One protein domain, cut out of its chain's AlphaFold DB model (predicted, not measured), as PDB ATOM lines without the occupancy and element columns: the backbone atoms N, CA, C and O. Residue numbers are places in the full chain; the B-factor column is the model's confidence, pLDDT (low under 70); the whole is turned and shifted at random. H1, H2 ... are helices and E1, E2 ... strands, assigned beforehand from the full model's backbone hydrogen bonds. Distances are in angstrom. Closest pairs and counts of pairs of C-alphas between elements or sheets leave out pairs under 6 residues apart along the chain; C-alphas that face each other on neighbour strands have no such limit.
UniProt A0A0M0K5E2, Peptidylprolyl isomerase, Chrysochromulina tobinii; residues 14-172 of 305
ATOM      1  N   ALA A  14     -31.404  10.114 -10.713       55.72
ATOM      2  CA  ALA A  14     -32.074  11.410 -10.672       55.72
ATOM      3  C   ALA A  14     -32.375  11.922 -12.090       55.72
ATOM      4  O   ALA A  14     -33.468  12.425 -12.355       55.72
ATOM      5  N   GLU A  15     -31.449  11.734 -13.033       54.84
ATOM      6  CA  GLU A  15     -31.660  12.040 -14.449       54.84
ATOM      7  C   GLU A  15     -32.808  11.201 -15.035       54.84
ATOM      8  O   GLU A  15     -33.625  11.723 -15.793       54.84
ATOM      9  N   ARG A  16     -32.945   9.925 -14.648       58.56
ATOM     10  CA  ARG A  16     -34.069   9.062 -15.071       58.56
ATOM     11  C   ARG A  16     -35.421   9.578 -14.585       58.56
ATOM     12  O   ARG A  16     -36.362   9.603 -15.377       58.56
ATOM     13  N   GLU A  17     -35.520  10.002 -13.329       58.34
ATOM     14  CA  GLU A  17     -36.767  10.529 -12.761       58.34
ATOM     15  C   GLU A  17     -37.170  11.856 -13.428       58.34
ATOM     16  O   GLU A  17     -38.327  12.048 -13.815       58.34
ATOM     17  N   VAL A  18     -36.196  12.739 -13.677       56.06
ATOM     18  CA  VAL A  18     -36.405  13.978 -14.443       56.06
ATOM     19  C   VAL A  18     -36.853  13.674 -15.877       56.06
ATOM     20  O   VAL A  18     -37.754  14.337 -16.394       56.06
ATOM     21  N   HIS A  19     -36.269  12.665 -16.527       59.25
ATOM     22  CA  HIS A  19     -36.671  12.252 -17.871       59.25
ATOM     23  C   HIS A  19     -38.096  11.689 -17.911       59.25
ATOM     24  O   HIS A  19     -38.839  12.007 -18.839       59.25
ATOM     25  N   GLU A  20     -38.515  10.905 -16.915       62.06
ATOM     26  CA  GLU A  20     -39.888  10.387 -16.845       62.06
ATOM     27  C   GLU A  20     -40.927  11.491 -16.655       62.06
ATOM     28  O   GLU A  20     -41.981  11.463 -17.300       62.06
ATOM     29  N   LEU A  21     -40.640  12.476 -15.802       61.12
ATOM     30  CA  LEU A  21     -41.509  13.640 -15.630       61.12
ATOM     31  C   LEU A  21     -41.633  14.424 -16.941       61.12
ATOM     32  O   LEU A  21     -42.751  14.699 -17.381       61.12
ATOM     33  N   ARG A  22     -40.510  14.677 -17.622       63.31
ATOM     34  CA  ARG A  22     -40.502  15.362 -18.924       63.31
ATOM     35  C   ARG A  22     -41.261  14.593 -19.999       63.31
ATOM     36  O   ARG A  22     -42.013  15.198 -20.755       63.31
ATOM     37  N   PHE A  23     -41.110  13.272 -20.059       62.91
ATOM     38  CA  PHE A  23     -41.845  12.439 -21.012       62.91
ATOM     39  C   PHE A  23     -43.364  12.581 -20.827       62.91
ATOM     40  O   PHE A  23     -44.102  12.760 -21.798       62.91
ATOM     41  N   ARG A  24     -43.847  12.577 -19.575       64.81
ATOM     42  CA  ARG A  24     -45.272  12.807 -19.284       64.81
ATOM     43  C   ARG A  24     -45.716  14.212 -19.678       64.81
ATOM     44  O   ARG A  24     -46.798  14.362 -20.240       64.81
ATOM     45  N   GLU A  25     -44.905  15.227 -19.396       64.31
ATOM     46  CA  GLU A  25     -45.200  16.611 -19.781       64.31
ATOM     47  C   GLU A  25     -45.312  16.771 -21.300       64.31
ATOM     48  O   GLU A  25     -46.284  17.358 -21.774       64.31
ATOM     49  N   VAL A  26     -44.382  16.188 -22.062       65.06
ATOM     50  CA  VAL A  26     -44.404  16.186 -23.534       65.06
ATOM     51  C   VAL A  26     -45.684  15.537 -24.057       65.06
ATOM     52  O   VAL A  26     -46.374  16.124 -24.893       65.06
ATOM     53  N   GLN A  27     -46.054  14.371 -23.526       66.19
ATOM     54  CA  GLN A  27     -47.271  13.672 -23.932       66.19
ATOM     55  C   GLN A  27     -48.533  14.505 -23.637       66.19
ATOM     56  O   GLN A  27     -49.386  14.677 -24.511       66.19
ATOM     57  N   MET A  28     -48.643  15.083 -22.434       66.94
ATOM     58  CA  MET A  28     -49.782  15.928 -22.051       66.94
ATOM     59  C   MET A  28     -49.868  17.208 -22.894       66.94
ATOM     60  O   MET A  28     -50.962  17.608 -23.309       66.94
ATOM     61  N   ALA A  29     -48.728  17.851 -23.162       67.50
ATOM     62  CA  ALA A  29     -48.653  19.052 -23.985       67.50
ATOM     63  C   ALA A  29     -49.080  18.760 -25.429       67.50
ATOM     64  O   ALA A  29     -49.909  19.487 -25.985       67.50
ATOM     65  N   TYR A  30     -48.595  17.658 -26.007       67.88
ATOM     66  CA  TYR A  30     -48.965  17.233 -27.351       67.88
ATOM     67  C   TYR A  30     -50.468  16.969 -27.467       67.88
ATOM     68  O   TYR A  30     -51.130  17.531 -28.341       67.88
ATOM     69  N   GLU A  31     -51.038  16.172 -26.562       73.56
ATOM     70  CA  GLU A  31     -52.473  15.868 -26.563       73.56
ATOM     71  C   GLU A  31     -53.329  17.134 -26.425       73.56
ATOM     72  O   GLU A  31     -54.332  17.291 -27.130       73.56
ATOM     73  N   SER A  32     -52.909  18.069 -25.572       68.19
ATOM     74  CA  SER A  32     -53.577  19.361 -25.395       68.19
ATOM     75  C   SER A  32     -53.523  20.211 -26.671       68.19
ATOM     76  O   SER A  32     -54.542  20.761 -27.093       68.19
ATOM     77  N   LEU A  33     -52.370  20.266 -27.347       69.19
ATOM     78  CA  LEU A  33     -52.209  20.985 -28.615       69.19
ATOM     79  C   LEU A  33     -53.032  20.368 -29.751       69.19
ATOM     80  O   LEU A  33     -53.625  21.109 -30.539       69.19
ATOM     81  N   GLN A  34     -53.109  19.037 -29.844       68.62
ATOM     82  CA  GLN A  34     -53.951  18.380 -30.849       68.62
ATOM     83  C   GLN A  34     -55.437  18.684 -30.621       68.62
ATOM     84  O   GLN A  34     -56.158  18.949 -31.587       68.62
ATOM     85  N   ARG A  35     -55.897  18.710 -29.359       77.38
ATOM     86  CA  ARG A  35     -57.275  19.109 -29.014       77.38
ATOM     87  C   ARG A  35     -57.566  20.541 -29.454       77.38
ATOM     88  O   ARG A  35     -58.523  20.755 -30.194       77.38
ATOM     89  N   LEU A  36     -56.693  21.487 -29.105       74.88
ATOM     90  CA  LEU A  36     -56.835  22.891 -29.504       74.88
ATOM     91  C   LEU A  36     -56.834  23.072 -31.030       74.88
ATOM     92  O   LEU A  36     -57.641  23.832 -31.561       74.88
ATOM     93  N   ARG A  37     -55.966  22.361 -31.767       70.81
ATOM     94  CA  ARG A  37     -55.950  22.409 -33.243       70.81
ATOM     95  C   ARG A  37     -57.266  21.924 -33.838       70.81
ATOM     96  O   ARG A  37     -57.801  22.584 -34.726       70.81
ATOM     97  N   LYS A  38     -57.792  20.814 -33.316       77.69
ATOM     98  CA  LYS A  38     -59.071  20.247 -33.744       77.69
ATOM     99  C   LYS A  38     -60.232  21.209 -33.486       77.69
ATOM    100  O   LYS A  38     -61.056  21.410 -34.371       77.69
ATOM    101  N   GLU A  39     -60.273  21.837 -32.313       83.75
ATOM    102  CA  GLU A  39     -61.277  22.856 -31.964       83.75
ATOM    103  C   GLU A  39     -61.202  24.088 -32.878       83.75
ATOM    104  O   GLU A  39     -62.227  24.650 -33.253       83.75
ATOM    105  N   GLN A  40     -59.995  24.473 -33.298       75.06
ATOM    106  CA  GLN A  40     -59.759  25.572 -34.241       75.06
ATOM    107  C   GLN A  40     -59.974  25.185 -35.716       75.06
ATOM    108  O   GLN A  40     -59.714  26.003 -36.600       75.06
ATOM    109  N   GLY A  41     -60.391  23.947 -36.009       72.94
ATOM    110  CA  GLY A  41     -60.549  23.448 -37.379       72.94
ATOM    111  C   GLY A  41     -59.242  23.388 -38.180       72.94
ATOM    112  O   GLY A  41     -59.275  23.356 -39.409       72.94
ATOM    113  N   ARG A  42     -58.081  23.405 -37.509       68.62
ATOM    114  CA  ARG A  42     -56.767  23.239 -38.145       68.62
ATOM    115  C   ARG A  42     -56.429  21.750 -38.285       68.62
ATOM    116  O   ARG A  42     -56.801  20.973 -37.406       68.62
ATOM    117  N   PRO A  43     -55.670  21.356 -39.326       61.62
ATOM    118  CA  PRO A  43     -55.234  19.972 -39.495       61.62
ATOM    119  C   PRO A  43     -54.446  19.479 -38.278       61.62
ATOM    120  O   PRO A  43     -53.519  20.151 -37.805       61.62
ATOM    121  N   THR A  44     -54.808  18.300 -37.780       63.81
ATOM    122  CA  THR A  44     -54.039  17.588 -36.755       63.81
ATOM    123  C   THR A  44     -52.883  16.823 -37.402       63.81
ATOM    124  O   THR A  44     -52.817  16.655 -38.620       63.81
ATOM    125  N   THR A  45     -51.929  16.353 -36.600       62.91
ATOM    126  CA  THR A  45     -50.842  15.484 -37.099       62.91
ATOM    127  C   THR A  45     -51.373  14.162 -37.660       62.91
ATOM    128  O   THR A  45     -50.841  13.673 -38.651       62.91
ATOM    129  N   ALA A  46     -52.456  13.626 -37.086       60.28
ATOM    130  CA  ALA A  46     -53.104  12.402 -37.555       60.28
ATOM    131  C   ALA A  46     -53.710  12.561 -38.962       60.28
ATOM    132  O   ALA A  46     -53.620  11.644 -39.776       60.28
ATOM    133  N   ASP A  47     -54.260  13.740 -39.277       58.44
ATOM    134  CA  ASP A  47     -54.800  14.037 -40.610       58.44
ATOM    135  C   ASP A  47     -53.691  14.073 -41.678       58.44
ATOM    136  O   ASP A  47     -53.901  13.662 -42.819       58.44
ATOM    137  N   ALA A  48     -52.485  14.515 -41.303       59.03
ATOM    138  CA  ALA A  48     -51.313  14.518 -42.180       59.03
ATOM    139  C   ALA A  48     -50.693  13.117 -42.366       59.03
ATOM    140  O   ALA A  48     -50.023  12.863 -43.368       59.03
ATOM    141  N   ASP A  49     -50.918  12.193 -41.425       56.50
ATOM    142  CA  ASP A  49     -50.309  10.863 -41.452       56.50
ATOM    143  C   ASP A  49     -50.953   9.904 -42.472       56.50
ATOM    144  O   ASP A  49     -50.262   9.014 -42.976       56.50
ATOM    145  N   GLY A  50     -52.236  10.099 -42.807       53.06
ATOM    146  CA  GLY A  50     -53.040   9.189 -43.639       53.06
ATOM    147  C   GLY A  50     -52.767   9.216 -45.149       53.06
ATOM    148  O   GLY A  50     -53.296   8.377 -45.877       53.06
ATOM    149  N   ALA A  51     -51.942  10.144 -45.647       56.12
ATOM    150  CA  ALA A  51     -51.589  10.208 -47.064       56.12
ATOM    151  C   ALA A  51     -50.425   9.252 -47.394       56.12
ATOM    152  O   ALA A  51     -49.317   9.383 -46.857       56.12
ATOM    153  N   ALA A  52     -50.665   8.305 -48.309       63.59
ATOM    154  CA  ALA A  52     -49.639   7.432 -48.878       63.59
ATOM    155  C   ALA A  52     -48.751   8.237 -49.840       63.59
ATOM    156  O   ALA A  52     -49.035   8.362 -51.030       63.59
ATOM    157  N   LEU A  53     -47.696   8.832 -49.289       76.94
ATOM    158  CA  LEU A  53     -46.722   9.643 -50.013       76.94
ATOM    159  C   LEU A  53     -45.466   8.819 -50.334       76.94
ATOM    160  O   LEU A  53     -45.088   7.955 -49.536       76.94
ATOM    161  N   PRO A  54     -44.798   9.082 -51.470       84.12
ATOM    162  CA  PRO A  54     -43.580   8.374 -51.842       84.12
ATOM    163  C   PRO A  54     -42.458   8.630 -50.826       84.12
ATOM    164  O   PRO A  54     -42.236   9.762 -50.392       84.12
ATOM    165  N   SER A  55     -41.743   7.567 -50.456       86.12
ATOM    166  CA  SER A  55     -40.600   7.613 -49.539       86.12
ATOM    167  C   SER A  55     -39.285   7.356 -50.274       86.12
ATOM    168  O   SER A  55     -39.207   6.441 -51.093       86.12
ATOM    169  N   VAL A  56     -38.240   8.098 -49.922       88.50
ATOM    170  CA  VAL A  56     -36.873   7.946 -50.437       88.50
ATOM    171  C   VAL A  56     -35.991   7.319 -49.359       88.50
ATOM    172  O   VAL A  56     -36.044   7.729 -48.200       88.50
ATOM    173  N   ALA A  57     -35.170   6.331 -49.721       82.62
ATOM    174  CA  ALA A  57     -34.155   5.787 -48.824       82.62
ATOM    175  C   ALA A  57     -32.993   6.780 -48.683       82.62
ATOM    176  O   ALA A  57     -32.424   7.215 -49.679       82.62
ATOM    177  N   LEU A  58     -32.630   7.121 -47.446       73.75
ATOM    178  CA  LEU A  58     -31.494   8.004 -47.143       73.75
ATOM    179  C   LEU A  58     -30.230   7.227 -46.747       73.75
ATOM    180  O   LEU A  58     -29.236   7.809 -46.315       73.75
ATOM    181  N   SER A  59     -30.270   5.901 -46.860       67.69
ATOM    182  CA  SER A  59     -29.114   5.043 -46.656       67.69
ATOM    183  C   SER A  59     -29.112   3.875 -47.632       67.69
ATOM    184  O   SER A  59     -30.142   3.231 -47.837       67.69
ATOM    185  N   SER A  60     -27.923   3.563 -48.151       56.88
ATOM    186  CA  SER A  60     -27.629   2.362 -48.936       56.88
ATOM    187  C   SER A  60     -27.821   1.062 -48.151       56.88
ATOM    188  O   SER A  60     -28.156   0.037 -48.735       56.88
ATOM    189  N   GLU A  61     -27.672   1.093 -46.826       56.47
ATOM    190  CA  GLU A  61     -27.852  -0.078 -45.962       56.47
ATOM    191  C   GLU A  61     -29.308  -0.264 -45.493       56.47
ATOM    192  O   GLU A  61     -29.613  -1.186 -44.733       56.47
ATOM    193  N   GLY A  62     -30.216   0.615 -45.930       75.62
ATOM    194  CA  GLY A  62     -31.630   0.579 -45.577       75.62
ATOM    195  C   GLY A  62     -31.940   1.058 -44.153       75.62
ATOM    196  O   GLY A  62     -31.081   1.506 -43.389       75.62
ATOM    197  N   GLY A  63     -33.225   1.017 -43.802       81.56
ATOM    198  CA  GLY A  63     -33.718   1.371 -42.467       81.56
ATOM    199  C   GLY A  63     -33.753   2.869 -42.137       81.56
ATOM    200  O   GLY A  63     -34.148   3.227 -41.031       81.56
ATOM    201  N   LEU A  64     -33.374   3.748 -43.067       87.94
ATOM    202  CA  LEU A  64     -33.611   5.188 -42.956       87.94
ATOM    203  C   LEU A  64     -34.356   5.671 -44.194       87.94
ATOM    204  O   LEU A  64     -33.826   5.595 -45.306       87.94
ATOM    205  N   THR A  65     -35.571   6.176 -44.010       92.31
ATOM    206  CA  THR A  65     -36.385   6.691 -45.120       92.31
ATOM    207  C   THR A  65     -36.952   8.063 -44.813       92.31
ATOM    208  O   THR A  65     -37.372   8.311 -43.683       92.31
ATOM    209  N   LYS A  66     -37.039   8.912 -45.838       95.12
ATOM    210  CA  LYS A  66     -37.686  10.221 -45.798       95.12
ATOM    211  C   LYS A  66     -38.912  10.252 -46.698       95.12
ATOM    212  O   LYS A  66     -38.832   9.882 -47.864       95.12
ATOM    213  N   THR A  67     -40.012  10.782 -46.188       95.00
ATOM    214  CA  THR A  67     -41.244  11.035 -46.938       95.00
ATOM    215  C   THR A  67     -41.582  12.515 -46.844       95.00
ATOM    216  O   THR A  67     -41.950  12.995 -45.774       95.00
ATOM    217  N   VAL A  68     -41.479  13.251 -47.950       93.62
ATOM    218  CA  VAL A  68     -41.807  14.685 -47.978       93.62
ATOM    219  C   VAL A  68     -43.320  14.857 -47.850       93.62
ATOM    220  O   VAL A  68     -44.078  14.331 -48.657       93.62
ATOM    221  N   THR A  69     -43.758  15.579 -46.820       92.00
ATOM    222  CA  THR A  69     -45.180  15.871 -46.544       92.00
ATOM    223  C   THR A  69     -45.581  17.273 -46.974       92.00
ATOM    224  O   THR A  69     -46.730  17.503 -47.343       92.00
ATOM    225  N   ARG A  70     -44.624  18.202 -46.976       91.38
ATOM    226  CA  ARG A  70     -44.750  19.516 -47.588       91.38
ATOM    227  C   ARG A  70     -43.422  19.853 -48.264       91.38
ATOM    228  O   ARG A  70     -42.409  19.877 -47.565       91.38
ATOM    229  N   PRO A  71     -43.398  20.081 -49.585       91.12
ATOM    230  CA  PRO A  71     -42.174  20.485 -50.264       91.12
ATOM    231  C   PRO A  71     -41.732  21.877 -49.796       91.12
ATOM    232  O   PRO A  71     -42.542  22.664 -49.295       91.12
ATOM    233  N   ALA A  72     -40.444  22.172 -49.966       90.19
ATOM    234  CA  ALA A  72     -39.946  23.537 -49.849       90.19
ATOM    235  C   ALA A  72     -40.593  24.437 -50.912       90.19
ATOM    236  O   ALA A  72     -40.994  23.969 -51.976       90.19
ATOM    237  N   ALA A  73     -40.686  25.736 -50.623       84.88
ATOM    238  CA  ALA A  73     -41.224  26.705 -51.578       84.88
ATOM    239  C   ALA A  73     -40.312  26.879 -52.805       84.88
ATOM    240  O   ALA A  73     -40.803  27.131 -53.902       84.88
ATOM    241  N   ASP A  74     -38.999  26.732 -52.608       86.25
ATOM    242  CA  ASP A  74     -37.992  26.760 -53.664       86.25
ATOM    243  C   ASP A  74     -37.332  25.383 -53.798       86.25
ATOM    244  O   ASP A  74     -36.528  24.967 -52.958       86.25
ATOM    245  N   GLU A  75     -37.665  24.673 -54.873       79.12
ATOM    246  CA  GLU A  75     -37.114  23.352 -55.186       79.12
ATOM    247  C   GLU A  75     -35.623  23.385 -55.550       79.12
ATOM    248  O   GLU A  75     -34.970  22.342 -55.511       79.12
ATOM    249  N   ASN A  76     -35.067  24.560 -55.863       80.75
ATOM    250  CA  ASN A  76     -33.650  24.732 -56.183       80.75
ATOM    251  C   ASN A  76     -32.816  25.178 -54.973       80.75
ATOM    252  O   ASN A  76     -31.591  25.222 -55.076       80.75
ATOM    253  N   SER A  77     -33.446  25.473 -53.831       83.69
ATOM    254  CA  SER A  77     -32.748  25.949 -52.630       83.69
ATOM    255  C   SER A  77     -31.781  24.911 -52.070       83.69
ATOM    256  O   SER A  77     -32.131  23.745 -51.923       83.69
ATOM    257  N   GLU A  78     -30.556  25.309 -51.746       87.94
ATOM    258  CA  GLU A  78     -29.531  24.389 -51.250       87.94
ATOM    259  C   GLU A  78     -29.944  23.671 -49.953       87.94
ATOM    260  O   GLU A  78     -30.736  24.164 -49.143       87.94
ATOM    261  N   THR A  79     -29.381  22.481 -49.759       90.25
ATOM    262  CA  THR A  79     -29.533  21.699 -48.531       90.25
ATOM    263  C   THR A  79     -28.356  21.955 -47.584       90.25
ATOM    264  O   THR A  79     -27.245  22.172 -48.075       90.25
ATOM    265  N   PRO A  80     -28.536  21.853 -46.254       89.62
ATOM    266  CA  PRO A  80     -27.452  22.062 -45.298       89.62
ATOM    267  C   PRO A  80     -26.233  21.161 -45.559       89.62
ATOM    268  O   PRO A  80     -26.365  19.959 -45.808       89.62
ATOM    269  N   ALA A  81     -25.028  21.718 -45.445       78.50
ATOM    270  CA  ALA A  81     -23.789  20.941 -45.411       78.50
ATOM    271  C   ALA A  81     -23.545  20.336 -44.015       78.50
ATOM    272  O   ALA A  81     -24.166  20.734 -43.029       78.50
ATOM    273  N   TRP A  82     -22.618  19.380 -43.904       78.81
ATOM    274  CA  TRP A  82     -22.144  18.959 -42.581       78.81
ATOM    275  C   TRP A  82     -21.510  20.134 -41.828       78.81
ATOM    276  O   TRP A  82     -20.899  21.003 -42.447       78.81
ATOM    277  N   GLY A  83     -21.696  20.184 -40.505       74.06
ATOM    278  CA  GLY A  83     -21.273  21.315 -39.680       74.06
ATOM    279  C   GLY A  83     -22.171  22.553 -39.782       74.06
ATOM    280  O   GLY A  83     -21.936  23.518 -39.059       74.06
ATOM    281  N   ALA A  84     -23.205  22.560 -40.632       77.69
ATOM    282  CA  ALA A  84     -24.180  23.647 -40.668       77.69
ATOM    283  C   ALA A  84     -24.990  23.715 -39.367       77.69
ATOM    284  O   ALA A  84     -25.337  22.684 -38.781       77.69
ATOM    285  N   MET A  85     -25.325  24.936 -38.953       88.12
ATOM    286  CA  MET A  85     -26.299  25.164 -37.893       88.12
ATOM    287  C   MET A  85     -27.696  25.124 -38.510       88.12
ATOM    288  O   MET A  85     -27.974  25.847 -39.471       88.12
ATOM    289  N   VAL A  86     -28.564  24.266 -37.979       93.69
ATOM    290  CA  VAL A  86     -29.928  24.069 -38.478       93.69
ATOM    291  C   VAL A  86     -30.945  24.412 -37.402       93.69
ATOM    292  O   VAL A  86     -30.733  24.135 -36.226       93.69
ATOM    293  N   SER A  87     -32.068  24.985 -37.825       93.88
ATOM    294  CA  SER A  87     -33.210  25.300 -36.970       93.88
ATOM    295  C   SER A  87     -34.416  24.498 -37.444       93.88
ATOM    296  O   SER A  87     -34.854  24.634 -38.591       93.88
ATOM    297  N   VAL A  88     -34.944  23.618 -36.592       93.75
ATOM    298  CA  VAL A  88     -36.015  22.681 -36.957       93.75
ATOM    299  C   VAL A  88     -37.184  22.731 -35.986       93.75
ATOM    300  O   VAL A  88     -37.037  23.028 -34.805       93.75
ATOM    301  N   ARG A  89     -38.373  22.361 -36.450       89.31
ATOM    302  CA  ARG A  89     -39.464  21.927 -35.567       89.31
ATOM    303  C   ARG A  89     -39.707  20.457 -35.799       89.31
ATOM    304  O   ARG A  89     -39.753  20.035 -36.949       89.31
ATOM    305  N   PHE A  90     -39.880  19.679 -34.739       89.00
ATOM    306  CA  PHE A  90     -40.132  18.259 -34.911       89.00
ATOM    307  C   PHE A  90     -41.039  17.658 -33.845       89.00
ATOM    308  O   PHE A  90     -41.159  18.185 -32.739       89.00
ATOM    309  N   VAL A  91     -41.651  16.529 -34.198       85.12
ATOM    310  CA  VAL A  91     -42.303  15.601 -33.268       85.12
ATOM    311  C   VAL A  91     -41.687  14.222 -33.457       85.12
ATOM    312  O   VAL A  91     -41.700  13.695 -34.569       85.12
ATOM    313  N   GLY A  92     -41.169  13.639 -32.380       87.75
ATOM    314  CA  GLY A  92     -40.714  12.255 -32.313       87.75
ATOM    315  C   GLY A  92     -41.811  11.351 -31.760       87.75
ATOM    316  O   GLY A  92     -42.315  11.570 -30.658       87.75
ATOM    317  N   LYS A  93     -42.189  10.320 -32.518       88.19
ATOM    318  CA  LYS A  93     -43.200   9.331 -32.128       88.19
ATOM    319  C   LYS A  93     -42.771   7.906 -32.451       88.19
ATOM    320  O   LYS A  93     -42.013   7.648 -33.385       88.19
ATOM    321  N   PHE A  94     -43.294   6.961 -31.691       88.94
ATOM    322  CA  PHE A  94     -43.193   5.542 -31.998       88.94
ATOM    323  C   PHE A  94     -44.187   5.149 -33.109       88.94
ATOM    324  O   PHE A  94     -45.159   5.870 -33.359       88.94
ATOM    325  N   PRO A  95     -44.014   3.981 -33.761       88.56
ATOM    326  CA  PRO A  95     -44.954   3.485 -34.770       88.56
ATOM    327  C   PRO A  95     -46.386   3.285 -34.258       88.56
ATOM    328  O   PRO A  95     -47.327   3.328 -35.044       88.56
ATOM    329  N   ASN A  96     -46.560   3.088 -32.949       84.69
ATOM    330  CA  ASN A  96     -47.872   3.003 -32.301       84.69
ATOM    331  C   ASN A  96     -48.533   4.384 -32.076       84.69
ATOM    332  O   ASN A  96     -49.637   4.442 -31.543       84.69
ATOM    333  N   GLY A  97     -47.868   5.481 -32.459       84.00
ATOM    334  CA  GLY A  97     -48.355   6.853 -32.315       84.00
ATOM    335  C   GLY A  97     -48.015   7.531 -30.985       84.00
ATOM    336  O   GLY A  97     -48.263   8.726 -30.854       84.00
ATOM    337  N   THR A  98     -47.428   6.819 -30.016       83.62
ATOM    338  CA  THR A  98     -46.983   7.413 -28.747       83.62
ATOM    339  C   THR A  98     -45.871   8.427 -29.009       83.62
ATOM    340  O   THR A  98     -44.864   8.086 -29.631       83.62
ATOM    341  N   VAL A  99     -46.045   9.667 -28.546       82.06
ATOM    342  CA  VAL A  99     -45.047  10.731 -28.694       82.06
ATOM    343  C   VAL A  99     -44.024  10.595 -27.580       82.06
ATOM    344  O   VAL A  99     -44.379  10.393 -26.422       82.06
ATOM    345  N   PHE A 100     -42.750  10.677 -27.945       78.31
ATOM    346  CA  PHE A 100     -41.653  10.670 -26.985       78.31
ATOM    347  C   PHE A 100     -40.894  11.989 -26.959       78.31
ATOM    348  O   PHE A 100     -40.224  12.241 -25.969       78.31
ATOM    349  N   ASP A 101     -41.002  12.829 -27.995       72.62
ATOM    350  CA  ASP A 101     -40.335  14.131 -28.044       72.62
ATOM    351  C   ASP A 101     -41.135  15.154 -28.874       72.62
ATOM    352  O   ASP A 101     -41.728  14.798 -29.897       72.62
ATOM    353  N   ASP A 102     -41.161  16.422 -28.450       75.81
ATOM    354  CA  ASP A 102     -41.886  17.506 -29.131       75.81
ATOM    355  C   ASP A 102     -41.185  18.876 -28.990       75.81
ATOM    356  O   ASP A 102     -41.063  19.472 -27.906       75.81
ATOM    357  N   ALA A 103     -40.779  19.414 -30.142       67.88
ATOM    358  CA  ALA A 103     -40.178  20.733 -30.309       67.88
ATOM    359  C   ALA A 103     -41.093  21.747 -31.032       67.88
ATOM    360  O   ALA A 103     -40.654  22.847 -31.362       67.88
ATOM    361  N   PHE A 104     -42.369  21.441 -31.288       63.97
ATOM    362  CA  PHE A 104     -43.304  22.385 -31.917       63.97
ATOM    363  C   PHE A 104     -43.887  23.428 -30.953       63.97
ATOM    364  O   PHE A 104     -44.403  24.446 -31.418       63.97
ATOM    365  N   ALA A 105     -43.848  23.184 -29.641       54.22
ATOM    366  CA  ALA A 105     -44.646  23.940 -28.673       54.22
ATOM    367  C   ALA A 105     -44.082  25.319 -28.274       54.22
ATOM    368  O   ALA A 105     -44.865  26.179 -27.883       54.22
ATOM    369  N   GLU A 106     -42.767  25.558 -28.365       59.00
ATOM    370  CA  GLU A 106     -42.170  26.761 -27.749       59.00
ATOM    371  C   GLU A 106     -41.233  27.544 -28.676       59.00
ATOM    372  O   GLU A 106     -41.451  28.738 -28.883       59.00
ATOM    373  N   LYS A 107     -40.213  26.904 -29.262       72.25
ATOM    374  CA  LYS A 107     -39.235  27.515 -30.183       72.25
ATOM    375  C   LYS A 107     -38.665  26.446 -31.121       72.25
ATOM    376  O   LYS A 107     -38.636  25.285 -30.711       72.25
ATOM    377  N   PRO A 108     -38.224  26.805 -32.344       84.75
ATOM    378  CA  PRO A 108     -37.408  25.905 -33.150       84.75
ATOM    379  C   PRO A 108     -36.234  25.358 -32.331       84.75
ATOM    380  O   PRO A 108     -35.640  26.074 -31.525       84.75
ATOM    381  N   TYR A 109     -35.954  24.076 -32.507       86.00
ATOM    382  CA  TYR A 109     -34.801  23.414 -31.934       86.00
ATOM    383  C   TYR A 109     -33.605  23.620 -32.857       86.00
ATOM    384  O   TYR A 109     -33.664  23.278 -34.039       86.00
ATOM    385  N   GLU A 110     -32.539  24.189 -32.307       89.12
ATOM    386  CA  GLU A 110     -31.312  24.483 -33.035       89.12
ATOM    387  C   GLU A 110     -30.226  23.488 -32.650       89.12
ATOM    388  O   GLU A 110     -30.017  23.207 -31.468       89.12
ATOM    389  N   PHE A 111     -29.540  22.946 -33.652       80.94
ATOM    390  CA  PHE A 111     -28.389  22.078 -33.447       80.94
ATOM    391  C   PHE A 111     -27.439  22.150 -34.641       80.94
ATOM    392  O   PHE A 111     -27.829  22.516 -35.751       80.94
ATOM    393  N   GLN A 112     -26.179  21.785 -34.414       80.75
ATOM    394  CA  GLN A 112     -25.177  21.689 -35.468       80.75
ATOM    395  C   GLN A 112     -25.122  20.259 -36.008       80.75
ATOM    396  O   GLN A 112     -25.012  19.300 -35.240       80.75
ATOM    397  N   LEU A 113     -25.191  20.107 -37.329       77.56
ATOM    398  CA  LEU A 113     -25.112  18.794 -37.970       77.56
ATOM    399  C   LEU A 113     -23.725  18.157 -37.791       77.56
ATOM    400  O   LEU A 113     -22.717  18.851 -37.924       77.56
ATOM    401  N   ASN A 114     -23.685  16.829 -37.627       76.38
ATOM    402  CA  ASN A 114     -22.472  16.015 -37.459       76.38
ATOM    403  C   ASN A 114     -21.738  16.280 -36.137       76.38
ATOM    404  O   ASN A 114     -20.509  16.283 -36.087       76.38
ATOM    405  N   THR A 115     -22.496  16.523 -35.068       64.44
ATOM    406  CA  THR A 115     -21.945  16.718 -33.715       64.44
ATOM    407  C   THR A 115     -22.429  15.662 -32.724       64.44
ATOM    408  O   THR A 115     -22.008  15.670 -31.572       64.44
ATOM    409  N   GLY A 116     -23.319  14.752 -33.144       64.56
ATOM    410  CA  GLY A 116     -23.894  13.736 -32.257       64.56
ATOM    411  C   GLY A 116     -24.890  14.303 -31.240       64.56
ATOM    412  O   GLY A 116     -25.300  13.607 -30.313       64.56
ATOM    413  N   THR A 117     -25.309  15.562 -31.421       66.75
ATOM    414  CA  THR A 117     -26.320  16.219 -30.576       66.75
ATOM    415  C   THR A 117     -27.692  15.543 -30.703       66.75
ATOM    416  O   THR A 117     -28.474  15.519 -29.751       66.75
ATOM    417  N   VAL A 118     -27.985  14.971 -31.874       76.88
ATOM    418  CA  VAL A 118     -29.195  14.190 -32.160       76.88
ATOM    419  C   VAL A 118     -28.818  12.860 -32.820       76.88
ATOM    420  O   VAL A 118     -27.686  12.672 -33.256       76.88
ATOM    421  N   VAL A 119     -29.769  11.928 -32.914       77.81
ATOM    422  CA  VAL A 119     -29.532  10.620 -33.549       77.81
ATOM    423  C   VAL A 119     -29.166  10.747 -35.034       77.81
ATOM    424  O   VAL A 119     -29.734  11.582 -35.744       77.81
ATOM    425  N   ASP A 120     -28.303   9.852 -35.534       77.69
ATOM    426  CA  ASP A 120     -27.830   9.815 -36.933       77.69
ATOM    427  C   ASP A 120     -28.957   9.962 -37.969       77.69
ATOM    428  O   ASP A 120     -28.794  10.609 -39.007       77.69
ATOM    429  N   GLY A 121     -30.107   9.327 -37.722       81.81
ATOM    430  CA  GLY A 121     -31.254   9.380 -38.623       81.81
ATOM    431  C   GLY A 121     -31.852  10.781 -38.750       81.81
ATOM    432  O   GLY A 121     -32.258  11.167 -39.846       81.81
ATOM    433  N   MET A 122     -31.854  11.556 -37.661       87.38
ATOM    434  CA  MET A 122     -32.287  12.954 -37.664       87.38
ATOM    435  C   MET A 122     -31.266  13.831 -38.391       87.38
ATOM    436  O   MET A 122     -31.657  14.600 -39.265       87.38
ATOM    437  N   GLU A 123     -29.967  13.676 -38.109       83.81
ATOM    438  CA  GLU A 123     -28.919  14.459 -38.779       83.81
ATOM    439  C   GLU A 123     -28.947  14.258 -40.303       83.81
ATOM    440  O   GLU A 123     -29.031  15.219 -41.070       83.81
ATOM    441  N   ARG A 124     -28.959  12.999 -40.760       86.38
ATOM    442  CA  ARG A 124     -29.020  12.657 -42.194       86.38
ATOM    443  C   ARG A 124     -30.342  13.067 -42.832       86.38
ATOM    444  O   ARG A 124     -30.364  13.490 -43.987       86.38
ATOM    445  N   GLY A 125     -31.435  12.946 -42.082       92.94
ATOM    446  CA  GLY A 125     -32.751  13.398 -42.499       92.94
ATOM    447  C   GLY A 125     -32.765  14.889 -42.797       92.94
ATOM    448  O   GLY A 125     -33.040  15.268 -43.933       92.94
ATOM    449  N   VAL A 126     -32.393  15.710 -41.813       95.56
ATOM    450  CA  VAL A 126     -32.383  17.176 -41.915       95.56
ATOM    451  C   VAL A 126     -31.389  17.666 -42.962       95.56
ATOM    452  O   VAL A 126     -31.729  18.543 -43.750       95.56
ATOM    453  N   ARG A 127     -30.204  17.049 -43.064       92.12
ATOM    454  CA  ARG A 127     -29.232  17.365 -44.122       92.12
ATOM    455  C   ARG A 127     -29.815  17.198 -45.529       92.12
ATOM    456  O   ARG A 127     -29.420  17.901 -46.444       92.12
ATOM    457  N   SER A 128     -30.750  16.267 -45.720       91.31
ATOM    458  CA  SER A 128     -31.391  16.043 -47.022       91.31
ATOM    459  C   SER A 128     -32.561  16.991 -47.313       91.31
ATOM    460  O   SER A 128     -33.182  16.865 -48.370       91.31
ATOM    461  N   MET A 129     -32.947  17.848 -46.364       95.69
ATOM    462  CA  MET A 129     -34.113  18.723 -46.468       95.69
ATOM    463  C   MET A 129     -33.731  20.104 -46.985       95.69
ATOM    464  O   MET A 129     -32.634  20.602 -46.741       95.69
ATOM    465  N   ARG A 130     -34.680  20.738 -47.669       94.12
ATOM    466  CA  ARG A 130     -34.592  22.142 -48.079       94.12
ATOM    467  C   ARG A 130     -35.319  23.052 -47.093       94.12
ATOM    468  O   ARG A 130     -36.225  22.619 -46.379       94.12
ATOM    469  N   THR A 131     -34.946  24.326 -47.058       95.25
ATOM    470  CA  THR A 131     -35.587  25.321 -46.188       95.25
ATOM    471  C   THR A 131     -37.095  25.394 -46.449       95.25
ATOM    472  O   THR A 131     -37.548  25.553 -47.582       95.25
ATOM    473  N   GLY A 132     -37.893  25.255 -45.393       91.75
ATOM    474  CA  GLY A 132     -39.353  25.207 -45.442       91.75
ATOM    475  C   GLY A 132     -39.950  23.839 -45.787       91.75
ATOM    476  O   GLY A 132     -41.176  23.711 -45.746       91.75
ATOM    477  N   GLU A 133     -39.139  22.825 -46.112       94.50
ATOM    478  CA  GLU A 133     -39.594  21.442 -46.298       94.50
ATOM    479  C   GLU A 133     -40.090  20.865 -44.966       94.50
ATOM    480  O   GLU A 133     -39.470  21.056 -43.917       94.50
ATOM    481  N   ARG A 134     -41.187  20.105 -45.013       94.81
ATOM    482  CA  ARG A 134     -41.619  19.238 -43.915       94.81
ATOM    483  C   ARG A 134     -41.618  17.790 -44.367       94.81
ATOM    484  O   ARG A 134     -42.277  17.442 -45.351       94.81
ATOM    485  N   ALA A 135     -40.936  16.922 -43.639       94.94
ATOM    486  CA  ALA A 135     -40.771  15.528 -44.001       94.94
ATOM    487  C   ALA A 135     -40.914  14.596 -42.798       94.94
ATOM    488  O   ALA A 135     -40.610  14.948 -41.661       94.94
ATOM    489  N   ARG A 136     -41.359  13.372 -43.077       94.25
ATOM    490  CA  ARG A 136     -41.373  12.269 -42.123       94.25
ATOM    491  C   ARG A 136     -40.122  11.428 -42.303       94.25
ATOM    492  O   ARG A 136     -39.879  10.927 -43.399       94.25
ATOM    493  N   LEU A 137     -39.362  11.247 -41.235       95.69
ATOM    494  CA  LEU A 137     -38.213  10.360 -41.168       95.69
ATOM    495  C   LEU A 137     -38.621   9.092 -40.425       95.69
ATOM    496  O   LEU A 137     -39.177   9.170 -39.331       95.69
ATOM    497  N   ARG A 138     -38.338   7.925 -40.998       95.12
ATOM    498  CA  ARG A 138     -38.400   6.644 -40.290       95.12
ATOM    499  C   ARG A 138     -36.981   6.173 -40.042       95.12
ATOM    500  O   ARG A 138     -36.267   5.874 -40.997       95.12
ATOM    501  N   CYS A 139     -36.617   6.094 -38.773       88.75
ATOM    502  CA  CYS A 139     -35.298   5.715 -38.299       88.75
ATOM    503  C   CYS A 139     -35.401   4.348 -37.617       88.75
ATOM    504  O   CYS A 139     -35.888   4.244 -36.493       88.75
ATOM    505  N   GLU A 140     -34.967   3.290 -38.299       88.12
ATOM    506  CA  GLU A 140     -34.758   1.982 -37.668       88.12
ATOM    507  C   GLU A 140     -33.667   2.073 -36.583       88.12
ATOM    508  O   GLU A 140     -32.883   3.025 -36.595       88.12
ATOM    509  N   PRO A 141     -33.556   1.102 -35.656       79.00
ATOM    510  CA  PRO A 141     -32.767   1.256 -34.429       79.00
ATOM    511  C   PRO A 141     -31.324   1.715 -34.637       79.00
ATOM    512  O   PRO A 141     -30.831   2.572 -33.914       79.00
ATOM    513  N   ARG A 142     -30.661   1.196 -35.672       80.06
ATOM    514  CA  ARG A 142     -29.301   1.576 -36.099       80.06
ATOM    515  C   ARG A 142     -29.119   3.063 -36.449       80.06
ATOM    516  O   ARG A 142     -27.994   3.532 -36.474       80.06
ATOM    517  N   TRP A 143     -30.203   3.770 -36.757       78.31
ATOM    518  CA  TRP A 143     -30.254   5.207 -37.056       78.31
ATOM    519  C   TRP A 143     -30.904   6.013 -35.922       78.31
ATOM    520  O   TRP A 143     -31.194   7.198 -36.084       78.31
ATOM    521  N   ALA A 144     -31.183   5.347 -34.804       81.94
ATOM    522  CA  ALA A 144     -31.799   5.877 -33.601       81.94
ATOM    523  C   ALA A 144     -30.919   5.498 -32.393       81.94
ATOM    524  O   ALA A 144     -29.734   5.812 -32.383       81.94
ATOM    525  N   TYR A 145     -31.467   4.792 -31.399       74.94
ATOM    526  CA  TYR A 145     -30.771   4.451 -30.145       74.94
ATOM    527  C   TYR A 145     -30.296   2.989 -30.058       74.94
ATOM    528  O   TYR A 145     -29.953   2.481 -28.987       74.94
ATOM    529  N   GLY A 146     -30.274   2.290 -31.193       74.31
ATOM    530  CA  GLY A 146     -29.689   0.961 -31.335       74.31
ATOM    531  C   GLY A 146     -30.297  -0.105 -30.421       74.31
ATOM    532  O   GLY A 146     -31.472  -0.070 -30.054       74.31
ATOM    533  N   THR A 147     -29.471  -1.082 -30.057       72.19
ATOM    534  CA  THR A 147     -29.858  -2.216 -29.203       72.19
ATOM    535  C   THR A 147     -29.983  -1.848 -27.728       72.19
ATOM    536  O   THR A 147     -30.500  -2.646 -26.953       72.19
ATOM    537  N   LYS A 148     -29.505  -0.666 -27.322       67.44
ATOM    538  CA  LYS A 148     -29.519  -0.223 -25.923       67.44
ATOM    539  C   LYS A 148     -30.783   0.564 -25.579       67.44
ATOM    540  O   LYS A 148     -31.285   0.416 -24.469       67.44
ATOM    541  N   GLY A 149     -31.308   1.353 -26.519       68.75
ATOM    542  CA  GLY A 149     -32.370   2.311 -26.213       68.75
ATOM    543  C   GLY A 149     -31.870   3.440 -25.302       68.75
ATOM    544  O   GLY A 149     -30.664   3.656 -25.179       68.75
ATOM    545  N   VAL A 150     -32.795   4.152 -24.654       69.44
ATOM    546  CA  VAL A 150     -32.483   5.220 -23.690       69.44
ATOM    547  C   VAL A 150     -33.409   5.113 -22.486       69.44
ATOM    548  O   VAL A 150     -34.629   5.262 -22.599       69.44
ATOM    549  N   GLY A 151     -32.813   4.897 -21.311       68.06
ATOM    550  CA  GLY A 151     -33.537   4.829 -20.041       68.06
ATOM    551  C   GLY A 151     -34.732   3.867 -20.081       68.06
ATOM    552  O   GLY A 151     -34.643   2.780 -20.645       68.06
ATOM    553  N   SER A 152     -35.847   4.272 -19.469       68.94
ATOM    554  CA  SER A 152     -37.124   3.538 -19.476       68.94
ATOM    555  C   SER A 152     -38.067   3.925 -20.628       68.94
ATOM    556  O   SER A 152     -39.087   3.270 -20.817       68.94
ATOM    557  N   HIS A 153     -37.754   4.975 -21.395       72.62
ATOM    558  CA  HIS A 153     -38.710   5.636 -22.295       72.62
ATOM    559  C   HIS A 153     -38.483   5.312 -23.776       72.62
ATOM    560  O   HIS A 153     -39.453   5.283 -24.529       72.62
ATOM    561  N   ILE A 154     -37.245   5.020 -24.202       77.69
ATOM    562  CA  ILE A 154     -36.969   4.481 -25.541       77.69
ATOM    563  C   ILE A 154     -36.475   3.044 -25.393       77.69
ATOM    564  O   ILE A 154     -35.352   2.838 -24.924       77.69
ATOM    565  N   PRO A 155     -37.276   2.040 -25.789       82.75
ATOM    566  CA  PRO A 155     -36.880   0.656 -25.619       82.75
ATOM    567  C   PRO A 155     -35.716   0.274 -26.550       82.75
ATOM    568  O   PRO A 155     -35.534   0.873 -27.617       82.75
ATOM    569  N   PRO A 156     -34.947  -0.765 -26.184       80.44
ATOM    570  CA  PRO A 156     -34.039  -1.454 -27.091       80.44
ATOM    571  C   PRO A 156     -34.678  -1.749 -28.447       80.44
ATOM    572  O   PRO A 156     -35.814  -2.219 -28.511       80.44
ATOM    573  N   ASN A 157     -33.929  -1.545 -29.529       80.19
ATOM    574  CA  ASN A 157     -34.377  -1.843 -30.887       80.19
ATOM    575  C   ASN A 157     -35.658  -1.095 -31.305       80.19
ATOM    576  O   ASN A 157     -36.418  -1.584 -32.142       80.19
ATOM    577  N   ALA A 158     -35.899   0.098 -30.756       81.81
ATOM    578  CA  ALA A 158     -37.018   0.935 -31.168       81.81
ATOM    579  C   ALA A 158     -36.789   1.570 -32.547       81.81
ATOM    580  O   ALA A 158     -35.791   2.255 -32.776       81.81
ATOM    581  N   THR A 159     -37.762   1.406 -33.443       90.50
ATOM    582  CA  THR A 159     -37.914   2.270 -34.620       90.50
ATOM    583  C   THR A 159     -38.554   3.584 -34.186       90.50
ATOM    584  O   THR A 159     -39.575   3.570 -33.497       90.50
ATOM    585  N   LEU A 160     -38.011   4.712 -34.634       91.06
ATOM    586  CA  LEU A 160     -38.545   6.043 -34.351       91.06
ATOM    587  C   LEU A 160     -39.063   6.705 -35.624       91.06
ATOM    588  O   LEU A 160     -38.499   6.539 -36.707       91.06
ATOM    589  N   LEU A 161     -40.143   7.465 -35.488       94.06
ATOM    590  CA  LEU A 161     -40.706   8.291 -36.543       94.06
ATOM    591  C   LEU A 161     -40.570   9.754 -36.138       94.06
ATOM    592  O   LEU A 161     -41.074  10.148 -35.090       94.06
ATOM    593  N   TYR A 162     -39.943  10.564 -36.980       93.31
ATOM    594  CA  TYR A 162     -39.865  12.006 -36.780       93.31
ATOM    595  C   TYR A 162     -40.664  12.727 -37.854       93.31
ATOM    596  O   TYR A 162     -40.504  12.444 -39.033       93.31
ATOM    597  N   ASP A 163     -41.518  13.659 -37.459       91.62
ATOM    598  CA  ASP A 163     -42.143  14.628 -38.358       91.62
ATOM    599  C   ASP A 163     -41.412  15.953 -38.180       91.62
ATOM    600  O   ASP A 163     -41.532  16.562 -37.120       91.62
ATOM    601  N   VAL A 164     -40.610  16.342 -39.169       94.25
ATOM    602  CA  VAL A 164     -39.618  17.415 -39.074       94.25
ATOM    603  C   VAL A 164     -39.922  18.492 -40.100       94.25
ATOM    604  O   VAL A 164     -40.189  18.190 -41.257       94.25
ATOM    605  N   GLU A 165     -39.839  19.750 -39.693       94.25
ATOM    606  CA  GLU A 165     -39.863  20.931 -40.546       94.25
ATOM    607  C   GLU A 165     -38.519  21.654 -40.425       94.25
ATOM    608  O   GLU A 165     -38.147  22.066 -39.325       94.25
ATOM    609  N   LEU A 166     -37.804  21.813 -41.542       95.62
ATOM    610  CA  LEU A 166     -36.586  22.621 -41.588       95.62
ATOM    611  C   LEU A 166     -36.983  24.089 -41.744       95.62
ATOM    612  O   LEU A 166     -37.555  24.469 -42.763       95.62
ATOM    613  N   ILE A 167     -36.708  24.908 -40.731       94.25
ATOM    614  CA  ILE A 167     -37.096  26.321 -40.706       94.25
ATOM    615  C   ILE A 167     -36.066  27.162 -41.451       94.25
ATOM    616  O   ILE A 167     -36.438  27.920 -42.341       94.25
ATOM    617  N   GLU A 168     -34.791  27.001 -41.105       94.25
ATOM    618  CA  GLU A 168     -33.659  27.686 -41.728       94.25
ATOM    619  C   GLU A 168     -32.343  26.979 -41.388       94.25
ATOM    620  O   GLU A 168     -32.283  26.124 -40.497       94.25
ATOM    621  N   TRP A 169     -31.285  27.343 -42.105       95.69
ATOM    622  CA  TRP A 169     -29.929  26.896 -41.827       95.69
ATOM    623  C   TRP A 169     -28.914  27.931 -42.305       95.69
ATOM    624  O   TRP A 169     -29.194  28.743 -43.187       95.69
ATOM    625  N   HIS A 170     -27.726  27.888 -41.720       89.75
ATOM    626  CA  HIS A 170     -26.580  28.679 -42.149       89.75
ATOM    627  C   HIS A 170     -25.296  27.879 -41.940       89.75
ATOM    628  O   HIS A 170     -25.282  26.875 -41.219       89.75
ATOM    629  N   ALA A 171     -24.211  28.311 -42.587       78.69
ATOM    630  CA  ALA A 171     -22.890  27.777 -42.286       78.69
ATOM    631  C   ALA A 171     -22.649  27.926 -40.780       78.69
ATOM    632  O   ALA A 171     -22.721  29.034 -40.244       78.69
ATOM    633  N   GLY A 172     -22.444  26.800 -40.101       73.06
ATOM    634  CA  GLY A 172     -22.123  26.827 -38.687       73.06
ATOM    635  C   GLY A 172     -20.725  27.402 -38.485       73.06
ATOM    636  O   GLY A 172     -19.954  27.520 -39.447       73.06
TER     637      GLY A 172
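This is residues 14 to 172 of the 305 residues of the protein "Peptidylprolyl isomerase" of Chrysochromulina tobinii (UniProt A0A0M0K5E2). What does the model look like? A strongly twisted sheet of seven strands curls round the short helix H3, while the long helix H1 runs past the sheet's edge at E4, grazing it with residues 22 to 31. What is it made of? The printed part has 159 residues with three named helices and seven named strands, in the order H1 H2 E1 E2 E3 E4 E5 H3 E6 E7, of mixed class. The sheet is branched at E3, and its neighbour pairs are antiparallel. How large is its outline? It is compact, with a radius of gyration of the C-alphas of 15.5 A and spans of 43 by 40 by 30 A.

Where does the printed part begin? H1, residues 14 to 39, begins with C-alpha 14 at (-32.074, 11.410, -10.672) and is 37.9 A long; H2 is residues 45 to 49. Which strands follow? They are E1, residues 55 to 57; E2, 64 to 70, 18.7 A; E3, 85 to 93, 23.9 A, which bends by 60 degrees at residue 89; E4, 99 to 102; and E5, 109 to 112. What comes last? H3, residues 120 to 127, begins at C-alpha 120 (-27.830, 9.815, -36.933), E6 is residues 134 to 139, 15.9 A, and E7, residues 160 to 170, 26.8 A, bends by 71 degrees at residue 167 and ends at C-alpha 170 (-26.580, 28.679, -42.149).

How do H1 and H2 stand to the sheet? Each only grazes it; the closest C-alphas of H1 and E4 are those of Gln 27 and Val 99, 6.0 A apart, and those of H2 and E2 are Ala 48 and Thr 69, 7.6 A. Which N and O atoms pair the strands? Within hydrogen-bond range are N 56 and O 66, 2.8 A, in the hairpin E1 and E2; N 67 and O 136, 2.8 A, for E2 and E6; and N 137 and O 162, 2.8 A, in the hairpin E6 and E7. What is beside E3? E7 lies on one side, with N 91 and O 163 at 2.9 A; on the other side are E4, its hairpin partner, with N 92 and O 101 at 2.8 A, and E5, with N 88 and O 109 at 2.9 A. And the helices? The sheet curls round H3, whose closest C-alphas to E6 are Gly 121 and Cys 139, 5.5 A; in H1, H2 and H3 every O i to N i+4 pair is within hydrogen-bond range.

How far does it reach? The two C-alphas farthest apart, those of Ala 14 and Asn 76, are 47.4 A apart. Is it whole? The printed part has no cut; its long links are E2 to E3, 14 residues, and E6 to E7, 20 residues. Where is confidence low? The mean pLDDT of the printed part is 78.7, and 46 residues are under 70, among them 14 to 30 and 42 to 52.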